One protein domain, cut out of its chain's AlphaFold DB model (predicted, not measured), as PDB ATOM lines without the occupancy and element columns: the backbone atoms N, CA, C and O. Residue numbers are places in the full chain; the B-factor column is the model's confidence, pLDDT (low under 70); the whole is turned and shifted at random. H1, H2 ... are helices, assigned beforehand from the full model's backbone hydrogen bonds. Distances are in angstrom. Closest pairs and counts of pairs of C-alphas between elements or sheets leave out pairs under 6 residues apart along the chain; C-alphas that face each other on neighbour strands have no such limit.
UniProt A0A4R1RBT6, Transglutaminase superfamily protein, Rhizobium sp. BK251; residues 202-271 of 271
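What this domain is: This is residues 202 to 271 of the 271 residues of the protein "Transglutaminase superfamily protein" of Rhizobium sp. BK251 (UniProt A0A4R1RBT6). Two crossed helices, H3 and H4, pack together; H1 stands across H3, and the longest helix, H2, runs close to H4 without clearly touching it. Chain loops make the two far ends of this elongated shape: residues 214 to 219 stick out at one end, and the unnamed stretch 235 to 247 reaches out at the other. The printed part has 70 residues with four named helices, in the order H1, H2, H3, H4, and no named strand; its class is all helix. It is compact, with a radius of gyration of the C-alphas of 12.4 A, and spans 42 by 22 by 18 A.

How they stand to each other: H1, residues 202 to 209, touches H3, residues 248 to 254, about perpendicular at 87 degrees; their closest C-alphas, of Leu 204 and Val 249, are 6.6 A apart. H1 only just touches H4, residues 259 to 269, with 3 pairs of C-alphas within 8 A; the closest, of Ala 208 and Ala 269, are 5.5 A apart. H2, residues 220 to 234, is close to H4 but not clearly touching, with the closest C-alphas, of Leu 227 and Met 266, 7.3 A apart. H3 and H4 touch at a steep tilt of 58 degrees, opposite ways; their closest C-alphas, of Pro 248 and Leu 265, are 4.5 A apart. H2 and H3 are apart. In H1, H2, H3 and H4 every O i to N i+4 pair is within hydrogen-bond range. Residues 236 to 237 pair with residues 256 to 257, parallel.

Where its parts are: H1 begins at C-alpha 202, (-41.771, 47.303, -41.168), and is 10.3 A long. H2 is 21.1 A long, H3 10.0 A and H4 15.2 A, ending at C-alpha 269, (-41.418, 43.286, -30.716).

The domain as a whole: The C-alphas farthest apart, of Gly 215 and Leu 241, are 42.8 A apart. The printed part has no cut; the link from H2 to H3 is long. pLDDT is under 70 at residue 202 and residues 213 to 218.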
ATOM      1  N   ARG A 202     -41.853  48.472 -40.270       61.16
ATOM      2  CA  ARG A 202     -41.771  47.303 -41.168       61.16
ATOM      3  C   ARG A 202     -40.596  46.378 -40.845       61.16
ATOM      4  O   ARG A 202     -40.739  45.171 -41.028       61.16
ATOM      5  N   THR A 203     -39.466  46.916 -40.385       70.56
ATOM      6  CA  THR A 203     -38.246  46.135 -40.114       70.56
ATOM      7  C   THR A 203     -38.374  45.361 -38.812       70.56
ATOM      8  O   THR A 203     -38.174  44.147 -38.809       70.56
ATOM      9  N   LEU A 204     -38.805  46.035 -37.742       77.88
ATOM     10  CA  LEU A 204     -39.067  45.397 -36.454       77.88
ATOM     11  C   LEU A 204     -40.173  44.345 -36.575       77.88
ATOM     12  O   LEU A 204     -39.972  43.206 -36.176       77.88
ATOM     13  N   GLY A 205     -41.290  44.676 -37.234       75.31
ATOM     14  CA  GLY A 205     -42.369  43.715 -37.454       75.31
ATOM     15  C   GLY A 205     -41.954  42.521 -38.322       75.31
ATOM     16  O   GLY A 205     -42.451  41.420 -38.121       75.31
ATOM     17  N   ARG A 206     -41.041  42.694 -39.291       78.44
ATOM     18  CA  ARG A 206     -40.515  41.571 -40.095       78.44
ATOM     19  C   ARG A 206     -39.635  40.653 -39.254       78.44
ATOM     20  O   ARG A 206     -39.768  39.442 -39.374       78.44
ATOM     21  N   TRP A 207     -38.779  41.229 -38.417       82.38
ATOM     22  CA  TRP A 207     -37.960  40.472 -37.477       82.38
ATOM     23  C   TRP A 207     -38.830  39.758 -36.431       82.38
ATOM     24  O   TRP A 207     -38.649  38.574 -36.208       82.38
ATOM     25  N   ALA A 208     -39.841  40.413 -35.858       79.88
ATOM     26  CA  ALA A 208     -40.728  39.796 -34.868       79.88
ATOM     27  C   ALA A 208     -41.567  38.645 -35.459       79.88
ATOM     28  O   ALA A 208     -41.696  37.586 -34.847       79.88
ATOM     29  N   ARG A 209     -42.076  38.805 -36.692       78.44
ATOM     30  CA  ARG A 209     -42.886  37.782 -37.379       78.44
ATOM     31  C   ARG A 209     -42.167  36.455 -37.615       78.44
ATOM     32  O   ARG A 209     -42.850  35.460 -37.814       78.44
ATOM     33  N   GLN A 210     -40.834  36.407 -37.578       78.62
ATOM     34  CA  GLN A 210     -40.109  35.137 -37.716       78.62
ATOM     35  C   GLN A 210     -40.289  34.213 -36.496       78.62
ATOM     36  O   GLN A 210     -40.037  33.016 -36.593       78.62
ATOM     37  N   PHE A 211     -40.737  34.759 -35.360       76.50
ATOM     38  CA  PHE A 211     -40.895  34.027 -34.100       76.50
ATOM     39  C   PHE A 211     -42.353  33.707 -33.753       76.50
ATOM     40  O   PHE A 211     -42.607  32.950 -32.820       76.50
ATOM     41  N   VAL A 212     -43.315  34.252 -34.503       74.06
ATOM     42  CA  VAL A 212     -44.750  34.026 -34.285       74.06
ATOM     43  C   VAL A 212     -45.261  33.018 -35.312       74.06
ATOM     44  O   VAL A 212     -45.163  33.246 -36.518       74.06
ATOM     45  N   ARG A 213     -45.833  31.900 -34.851       65.31
ATOM     46  CA  ARG A 213     -46.462  30.917 -35.744       65.31
ATOM     47  C   ARG A 213     -47.837  31.421 -36.182       65.31
ATOM     48  O   ARG A 213     -48.747  31.537 -35.365       65.31
ATOM     49  N   TYR A 214     -48.007  31.699 -37.473       56.56
ATOM     50  CA  TYR A 214     -49.318  32.051 -38.024       56.56
ATOM     51  C   TYR A 214     -50.276  30.851 -37.945       56.56
ATOM     52  O   TYR A 214     -49.967  29.772 -38.445       56.56
ATOM     53  N   GLY A 215     -51.447  31.052 -37.332       59.03
ATOM     54  CA  GLY A 215     -52.543  30.076 -37.322       59.03
ATOM     55  C   GLY A 215     -52.566  29.081 -36.156       59.03
ATOM     56  O   GLY A 215     -53.401  28.182 -36.178       59.03
ATOM     57  N   GLN A 216     -51.701  29.222 -35.143       60.47
ATOM     58  CA  GLN A 216     -51.747  28.437 -33.899       60.47
ATOM     59  C   GLN A 216     -51.557  29.352 -32.675       60.47
ATOM     60  O   GLN A 216     -50.791  30.317 -32.763       60.47
ATOM     61  N   PRO A 217     -52.214  29.077 -31.532       60.75
ATOM     62  CA  PRO A 217     -51.947  29.804 -30.297       60.75
ATOM     63  C   PRO A 217     -50.481  29.599 -29.902       60.75
ATOM     64  O   PRO A 217     -50.024  28.477 -29.701       60.75
ATOM     65  N   THR A 218     -49.722  30.692 -29.839       66.38
ATOM     66  CA  THR A 218     -48.344  30.660 -29.341       66.38
ATOM     67  C   THR A 218     -48.392  30.947 -27.849       66.38
ATOM     68  O   THR A 218     -48.843  32.017 -27.446       66.38
ATOM     69  N   GLU A 219     -47.949  30.001 -27.024       76.06
ATOM     70  CA  GLU A 219     -47.833  30.239 -25.586       76.06
ATOM     71  C   GLU A 219     -46.857  31.393 -25.325       76.06
ATOM     72  O   GLU A 219     -45.727  31.391 -25.822       76.06
ATOM     73  N   THR A 220     -47.279  32.379 -24.528       79.19
ATOM     74  CA  THR A 220     -46.497  33.595 -24.246       79.19
ATOM     75  C   THR A 220     -45.093  33.273 -23.730       79.19
ATOM     76  O   THR A 220     -44.123  33.909 -24.136       79.19
ATOM     77  N   GLY A 221     -44.966  32.245 -22.881       77.44
ATOM     78  CA  GLY A 221     -43.672  31.789 -22.367       77.44
ATOM     79  C   GLY A 221     -42.741  31.279 -23.468       77.44
ATOM     80  O   GLY A 221     -41.564  31.636 -23.489       77.44
ATOM     81  N   HIS A 222     -43.270  30.514 -24.427       75.31
ATOM     82  CA  HIS A 222     -42.496  30.011 -25.560       75.31
ATOM     83  C   HIS A 222     -42.006  31.158 -26.452       75.31
ATOM     84  O   HIS A 222     -40.822  31.212 -26.768       75.31
ATOM     85  N   LEU A 223     -42.876  32.124 -26.776       78.88
ATOM     86  CA  LEU A 223     -42.514  33.291 -27.588       78.88
ATOM     87  C   LEU A 223     -41.398  34.125 -26.944       78.88
ATOM     88  O   LEU A 223     -40.407  34.450 -27.600       78.88
ATOM     89  N   LEU A 224     -41.539  34.446 -25.655       81.00
ATOM     90  CA  LEU A 224     -40.532  35.208 -24.915       81.00
ATOM     91  C   LEU A 224     -39.200  34.459 -24.859       81.00
ATOM     92  O   LEU A 224     -38.143  35.064 -25.034       81.00
ATOM     93  N   MET A 225     -39.243  33.137 -24.674       81.31
ATOM     94  CA  MET A 225     -38.032  32.331 -24.628       81.31
ATOM     95  C   MET A 225     -37.332  32.269 -25.991       81.31
ATOM     96  O   MET A 225     -36.112  32.430 -26.066       81.31
ATOM     97  N   THR A 226     -38.092  32.110 -27.078       81.25
ATOM     98  CA  THR A 226     -37.562  32.153 -28.446       81.25
ATOM     99  C   THR A 226     -36.927  33.508 -28.762       81.25
ATOM    100  O   THR A 226     -35.829  33.547 -29.315       81.25
ATOM    101  N   LEU A 227     -37.563  34.616 -28.367       81.88
ATOM    102  CA  LEU A 227     -37.014  35.960 -28.565       81.88
ATOM    103  C   LEU A 227     -35.704  36.166 -27.787       81.88
ATOM    104  O   LEU A 227     -34.711  36.607 -28.368       81.88
ATOM    105  N   CYS A 228     -35.659  35.779 -26.508       85.25
ATOM    106  CA  CYS A 228     -34.442  35.830 -25.692       85.25
ATOM    107  C   CYS A 228     -33.293  35.021 -26.311       85.25
ATOM    108  O   CYS A 228     -32.155  35.489 -26.357       85.25
ATOM    109  N   TYR A 229     -33.587  33.813 -26.799       85.44
ATOM    110  CA  TYR A 229     -32.593  32.962 -27.446       85.44
ATOM    111  C   TYR A 229     -32.061  33.600 -28.736       85.44
ATOM    112  O   TYR A 229     -30.851  33.670 -28.937       85.44
ATOM    113  N   ALA A 230     -32.946  34.138 -29.577       84.31
ATOM    114  CA  ALA A 230     -32.557  34.787 -30.823       84.31
ATOM    115  C   ALA A 230     -31.684  36.029 -30.600       84.31
ATOM    116  O   ALA A 230     -30.716  36.242 -31.334       84.31
ATOM    117  N   VAL A 231     -31.994  36.833 -29.576       85.44
ATOM    118  CA  VAL A 231     -31.171  37.989 -29.197       85.44
ATOM    119  C   VAL A 231     -29.790  37.531 -28.732       85.44
ATOM    120  O   VAL A 231     -28.787  38.044 -29.216       85.44
ATOM    121  N   ARG A 232     -29.724  36.525 -27.856       84.00
ATOM    122  CA  ARG A 232     -28.453  35.978 -27.367       84.00
ATOM    123  C   ARG A 232     -27.568  35.438 -28.496       84.00
ATOM    124  O   ARG A 232     -26.357  35.605 -28.431       84.00
ATOM    125  N   GLU A 233     -28.159  34.788 -29.495       85.19
ATOM    126  CA  GLU A 233     -27.408  34.155 -30.585       85.19
ATOM    127  C   GLU A 233     -26.975  35.156 -31.667       85.19
ATOM    128  O   GLU A 233     -25.911  35.021 -32.264       85.19
ATOM    129  N   SER A 234     -27.797  36.173 -31.939       83.75
ATOM    130  CA  SER A 234     -27.612  37.052 -33.106       83.75
ATOM    131  C   SER A 234     -27.035  38.433 -32.782       83.75
ATOM    132  O   SER A 234     -26.737  39.188 -33.712       83.75
ATOM    133  N   PHE A 235     -26.913  38.793 -31.498       91.19
ATOM    134  CA  PHE A 235     -26.508  40.126 -31.054       91.19
ATOM    135  C   PHE A 235     -25.320  40.051 -30.096       91.19
ATOM    136  O   PHE A 235     -25.259  39.208 -29.207       91.19
ATOM    137  N   SER A 236     -24.377  40.977 -30.249       89.19
ATOM    138  CA  SER A 236     -23.240  41.127 -29.343       89.19
ATOM    139  C   SER A 236     -23.566  42.088 -28.206       89.19
ATOM    140  O   SER A 236     -24.030  43.207 -28.419       89.19
ATOM    141  N   TYR A 237     -23.281  41.680 -26.976       88.69
ATOM    142  CA  TYR A 237     -23.426  42.570 -25.833       88.69
ATOM    143  C   TYR A 237     -22.363  43.680 -25.855       88.69
ATOM    144  O   TYR A 237     -21.171  43.395 -25.976       88.69
ATOM    145  N   ALA A 238     -22.783  44.937 -25.694       83.25
ATOM    146  CA  ALA A 238     -21.897  46.098 -25.635       83.25
ATOM    147  C   ALA A 238     -22.294  47.032 -24.483       83.25
ATOM    148  O   ALA A 238     -23.426  47.515 -24.409       83.25
ATOM    149  N   ARG A 239     -21.344  47.325 -23.585       79.44
ATOM    150  CA  ARG A 239     -21.555  48.313 -22.516       79.44
ATOM    151  C   ARG A 239     -21.435  49.726 -23.080       79.44
ATOM    152  O   ARG A 239     -20.462  50.035 -23.763       79.44
ATOM    153  N   ARG A 240     -22.407  50.585 -22.762       78.25
ATOM    154  CA  ARG A 240     -22.438  51.999 -23.164       78.25
ATOM    155  C   ARG A 240     -22.643  52.880 -21.936       78.25
ATOM    156  O   ARG A 240     -23.488  52.567 -21.105       78.25
ATOM    157  N   LEU A 241     -21.879  53.969 -21.847       73.69
ATOM    158  CA  LEU A 241     -21.962  54.952 -20.755       73.69
ATOM    159  C   LEU A 241     -22.967  56.079 -21.040       73.69
ATOM    160  O   LEU A 241     -23.320  56.833 -20.142       73.69
ATOM    161  N   GLU A 242     -23.430  56.202 -22.286       78.56
ATOM    162  CA  GLU A 242     -24.439  57.192 -22.672       78.56
ATOM    163  C   GLU A 242     -25.772  56.930 -21.954       78.56
ATOM    164  O   GLU A 242     -26.194  55.780 -21.803       78.56
ATOM    165  N   HIS A 243     -26.463  57.985 -21.528       72.75
ATOM    166  CA  HIS A 243     -27.795  57.864 -20.935       72.75
ATOM    167  C   HIS A 243     -28.872  57.618 -22.004       72.75
ATOM    168  O   HIS A 243     -28.800  58.157 -23.106       72.75
ATOM    169  N   GLY A 244     -29.897  56.834 -21.654       84.00
ATOM    170  CA  GLY A 244     -31.007  56.476 -22.546       84.00
ATOM    171  C   GLY A 244     -30.842  55.117 -23.234       84.00
ATOM    172  O   GLY A 244     -29.824  54.444 -23.084       84.00
ATOM    173  N   THR A 245     -31.871  54.696 -23.966       86.56
ATOM    174  CA  THR A 245     -31.897  53.435 -24.718       86.56
ATOM    175  C   THR A 245     -31.707  53.682 -26.212       86.56
ATOM    176  O   THR A 245     -32.199  54.664 -26.770       86.56
ATOM    177  N   GLN A 246     -31.013  52.768 -26.885       86.81
ATOM    178  CA  GLN A 246     -31.061  52.664 -28.338       86.81
ATOM    179  C   GLN A 246     -32.497  52.401 -28.782       86.81
ATOM    180  O   GLN A 246     -33.244  51.669 -28.131       86.81
ATOM    181  N   THR A 247     -32.883  52.963 -29.923       89.19
ATOM    182  CA  THR A 247     -34.163  52.595 -30.529       89.19
ATOM    183  C   THR A 247     -34.116  51.137 -31.008       89.19
ATOM    184  O   THR A 247     -33.057  50.681 -31.449       89.19
ATOM    185  N   PRO A 248     -35.249  50.408 -31.027       88.88
ATOM    186  CA  PRO A 248     -35.285  49.018 -31.486       88.88
ATOM    187  C   PRO A 248     -34.631  48.804 -32.855       88.88
ATOM    188  O   PRO A 248     -33.925  47.825 -33.075       88.88
ATOM    189  N   VAL A 249     -34.816  49.743 -33.786       86.38
ATOM    190  CA  VAL A 249     -34.242  49.632 -35.133       86.38
ATOM    191  C   VAL A 249     -32.741  49.891 -35.147       86.38
ATOM    192  O   VAL A 249     -32.033  49.192 -35.864       86.38
ATOM    193  N   GLN A 250     -32.230  50.800 -34.314       86.44
ATOM    194  CA  GLN A 250     -30.784  50.944 -34.129       86.44
ATOM    195  C   GLN A 250     -30.173  49.664 -33.556       86.44
ATOM    196  O   GLN A 250     -29.159  49.206 -34.076       86.44
ATOM    197  N   THR A 251     -30.809  49.037 -32.564       88.88
ATOM    198  CA  THR A 251     -30.339  47.769 -31.986       88.88
ATOM    199  C   THR A 251     -30.343  46.636 -33.017       88.88
ATOM    200  O   THR A 251     -29.364  45.895 -33.109       88.88
ATOM    201  N   LEU A 252     -31.383  46.532 -33.857       89.38
ATOM    202  CA  LEU A 252     -31.436  45.572 -34.975       89.38
ATOM    203  C   LEU A 252     -30.331  45.804 -36.013       89.38
ATOM    204  O   LEU A 252     -29.737  44.841 -36.498       89.38
ATOM    205  N   SER A 253     -30.058  47.062 -36.365       86.06
ATOM    206  CA  SER A 253     -29.035  47.415 -37.354       86.06
ATOM    207  C   SER A 253     -27.616  47.204 -36.834       86.06
ATOM    208  O   SER A 253     -26.786  46.650 -37.547       86.06
ATOM    209  N   LEU A 254     -27.341  47.618 -35.596       88.62
ATOM    210  CA  LEU A 254     -26.023  47.495 -34.969       88.62
ATOM    211  C   LEU A 254     -25.704  46.063 -34.535       88.62
ATOM    212  O   LEU A 254     -24.545  45.766 -34.246       88.62
ATOM    213  N   ARG A 255     -26.730  45.205 -34.419       90.06
ATOM    214  CA  ARG A 255     -26.650  43.866 -33.815       90.06
ATOM    215  C   ARG A 255     -25.879  43.859 -32.494       90.06
ATOM    216  O   ARG A 255     -25.186  42.901 -32.164       90.06
ATOM    217  N   SER A 256     -25.973  44.950 -31.746       90.94
ATOM    218  CA  SER A 256     -25.281  45.114 -30.478       90.94
ATOM    219  C   SER A 256     -25.971  46.143 -29.604       90.94
ATOM    220  O   SER A 256     -26.628  47.056 -30.101       90.94
ATOM    221  N   GLY A 257     -25.839  45.974 -28.292       90.62
ATOM    222  CA  GLY A 257     -26.509  46.823 -27.315       90.62
ATOM    223  C   GLY A 257     -26.285  46.361 -25.881       90.62
ATOM    224  O   GLY A 257     -25.675  45.321 -25.620       90.62
ATOM    225  N   SER A 258     -26.777  47.170 -24.952       90.56
ATOM    226  CA  SER A 258     -26.833  46.869 -23.521       90.56
ATOM    227  C   SER A 258     -28.154  46.176 -23.154       90.56
ATOM    228  O   SER A 258     -29.090  46.144 -23.954       90.56
ATOM    229  N   CYS A 259     -28.280  45.647 -21.930       88.38
ATOM    230  CA  CYS A 259     -29.494  44.940 -21.492       88.38
ATOM    231  C   CYS A 259     -30.766  45.793 -21.645       88.38
ATOM    232  O   CYS A 259     -31.800  45.287 -22.074       88.38
ATOM    233  N   ARG A 260     -30.676  47.101 -21.367       89.06
ATOM    234  CA  ARG A 260     -31.778  48.066 -21.545       89.06
ATOM    235  C   ARG A 260     -32.206  48.237 -23.010       89.06
ATOM    236  O   ARG A 260     -33.385  48.444 -23.275       89.06
ATOM    237  N   ASP A 261     -31.274  48.109 -23.955       91.81
ATOM    238  CA  ASP A 261     -31.546  48.239 -25.392       91.81
ATOM    239  C   ASP A 261     -32.285  46.994 -25.903       91.81
ATOM    240  O   ASP A 261     -33.297  47.091 -26.597       91.81
ATOM    241  N   PHE A 262     -31.832  45.811 -25.476       90.94
ATOM    242  CA  PHE A 262     -32.505  44.546 -25.774       90.94
ATOM    243  C   PHE A 262     -33.887  44.451 -25.122       90.94
ATOM    244  O   PHE A 262     -34.820  43.952 -25.749       90.94
ATOM    245  N   ALA A 263     -34.048  44.972 -23.903       89.06
ATOM    246  CA  ALA A 263     -35.343  45.032 -23.233       89.06
ATOM    247  C   ALA A 263     -36.347  45.886 -24.022       89.06
ATOM    248  O   ALA A 263     -37.465  45.435 -24.269       89.06
ATOM    249  N   LEU A 264     -35.942  47.075 -24.486       89.75
ATOM    250  CA  LEU A 264     -36.809  47.927 -25.302       89.75
ATOM    251  C   LEU A 264     -37.140  47.282 -26.658       89.75
ATOM    252  O   LEU A 264     -38.289  47.334 -27.094       89.75
ATOM    253  N   LEU A 265     -36.167  46.626 -27.299       88.56
ATOM    254  CA  LEU A 265     -36.387  45.855 -28.528       88.56
ATOM    255  C   LEU A 265     -37.440  44.753 -28.330       88.56
ATOM    256  O   LEU A 265     -38.337  44.612 -29.157       88.56
ATOM    257  N   MET A 266     -37.351  43.996 -27.235       85.94
ATOM    258  CA  MET A 266     -38.291  42.920 -26.900       85.94
ATOM    259  C   MET A 266     -39.699  43.449 -26.612       85.94
ATOM    260  O   MET A 266     -40.671  42.898 -27.124       85.94
ATOM    261  N   MET A 267     -39.819  44.525 -25.826       85.12
ATOM    262  CA  MET A 267     -41.111  45.143 -25.498       85.12
ATOM    263  C   MET A 267     -41.835  45.645 -26.750       85.12
ATOM    264  O   MET A 267     -43.041  45.462 -26.876       85.12
ATOM    265  N   GLU A 268     -41.100  46.242 -27.690       85.12
ATOM    266  CA  GLU A 268     -41.666  46.715 -28.958       85.12
ATOM    267  C   GLU A 268     -41.913  45.579 -29.963       85.12
ATOM    268  O   GLU A 268     -42.786  45.704 -30.816       85.12
ATOM    269  N   ALA A 269     -41.179  44.466 -29.881       82.06
ATOM    270  CA  ALA A 269     -41.418  43.286 -30.716       82.06
ATOM    271  C   ALA A 269     -42.631  42.456 -30.262       82.06
ATOM    272  O   ALA A 269     -43.224  41.758 -31.082       82.06
ATOM    273  N   ALA A 270     -42.964  42.507 -28.970       75.00
ATOM    274  CA  ALA A 270     -44.092  41.794 -28.373       75.00
ATOM    275  C   ALA A 270     -45.409  42.597 -28.377       75.00
ATOM    276  O   ALA A 270     -46.445  42.045 -28.005       75.00
ATOM    277  N   ARG A 271     -45.361  43.882 -28.756       73.44
ATOM    278  CA  ARG A 271     -46.534  44.746 -28.940       73.44
ATOM    279  C   ARG A 271     -47.270  44.406 -30.235       73.44
ATOM    280  O   ARG A 271     -48.518  44.443 -30.190       73.44
TER     281      ARG A 271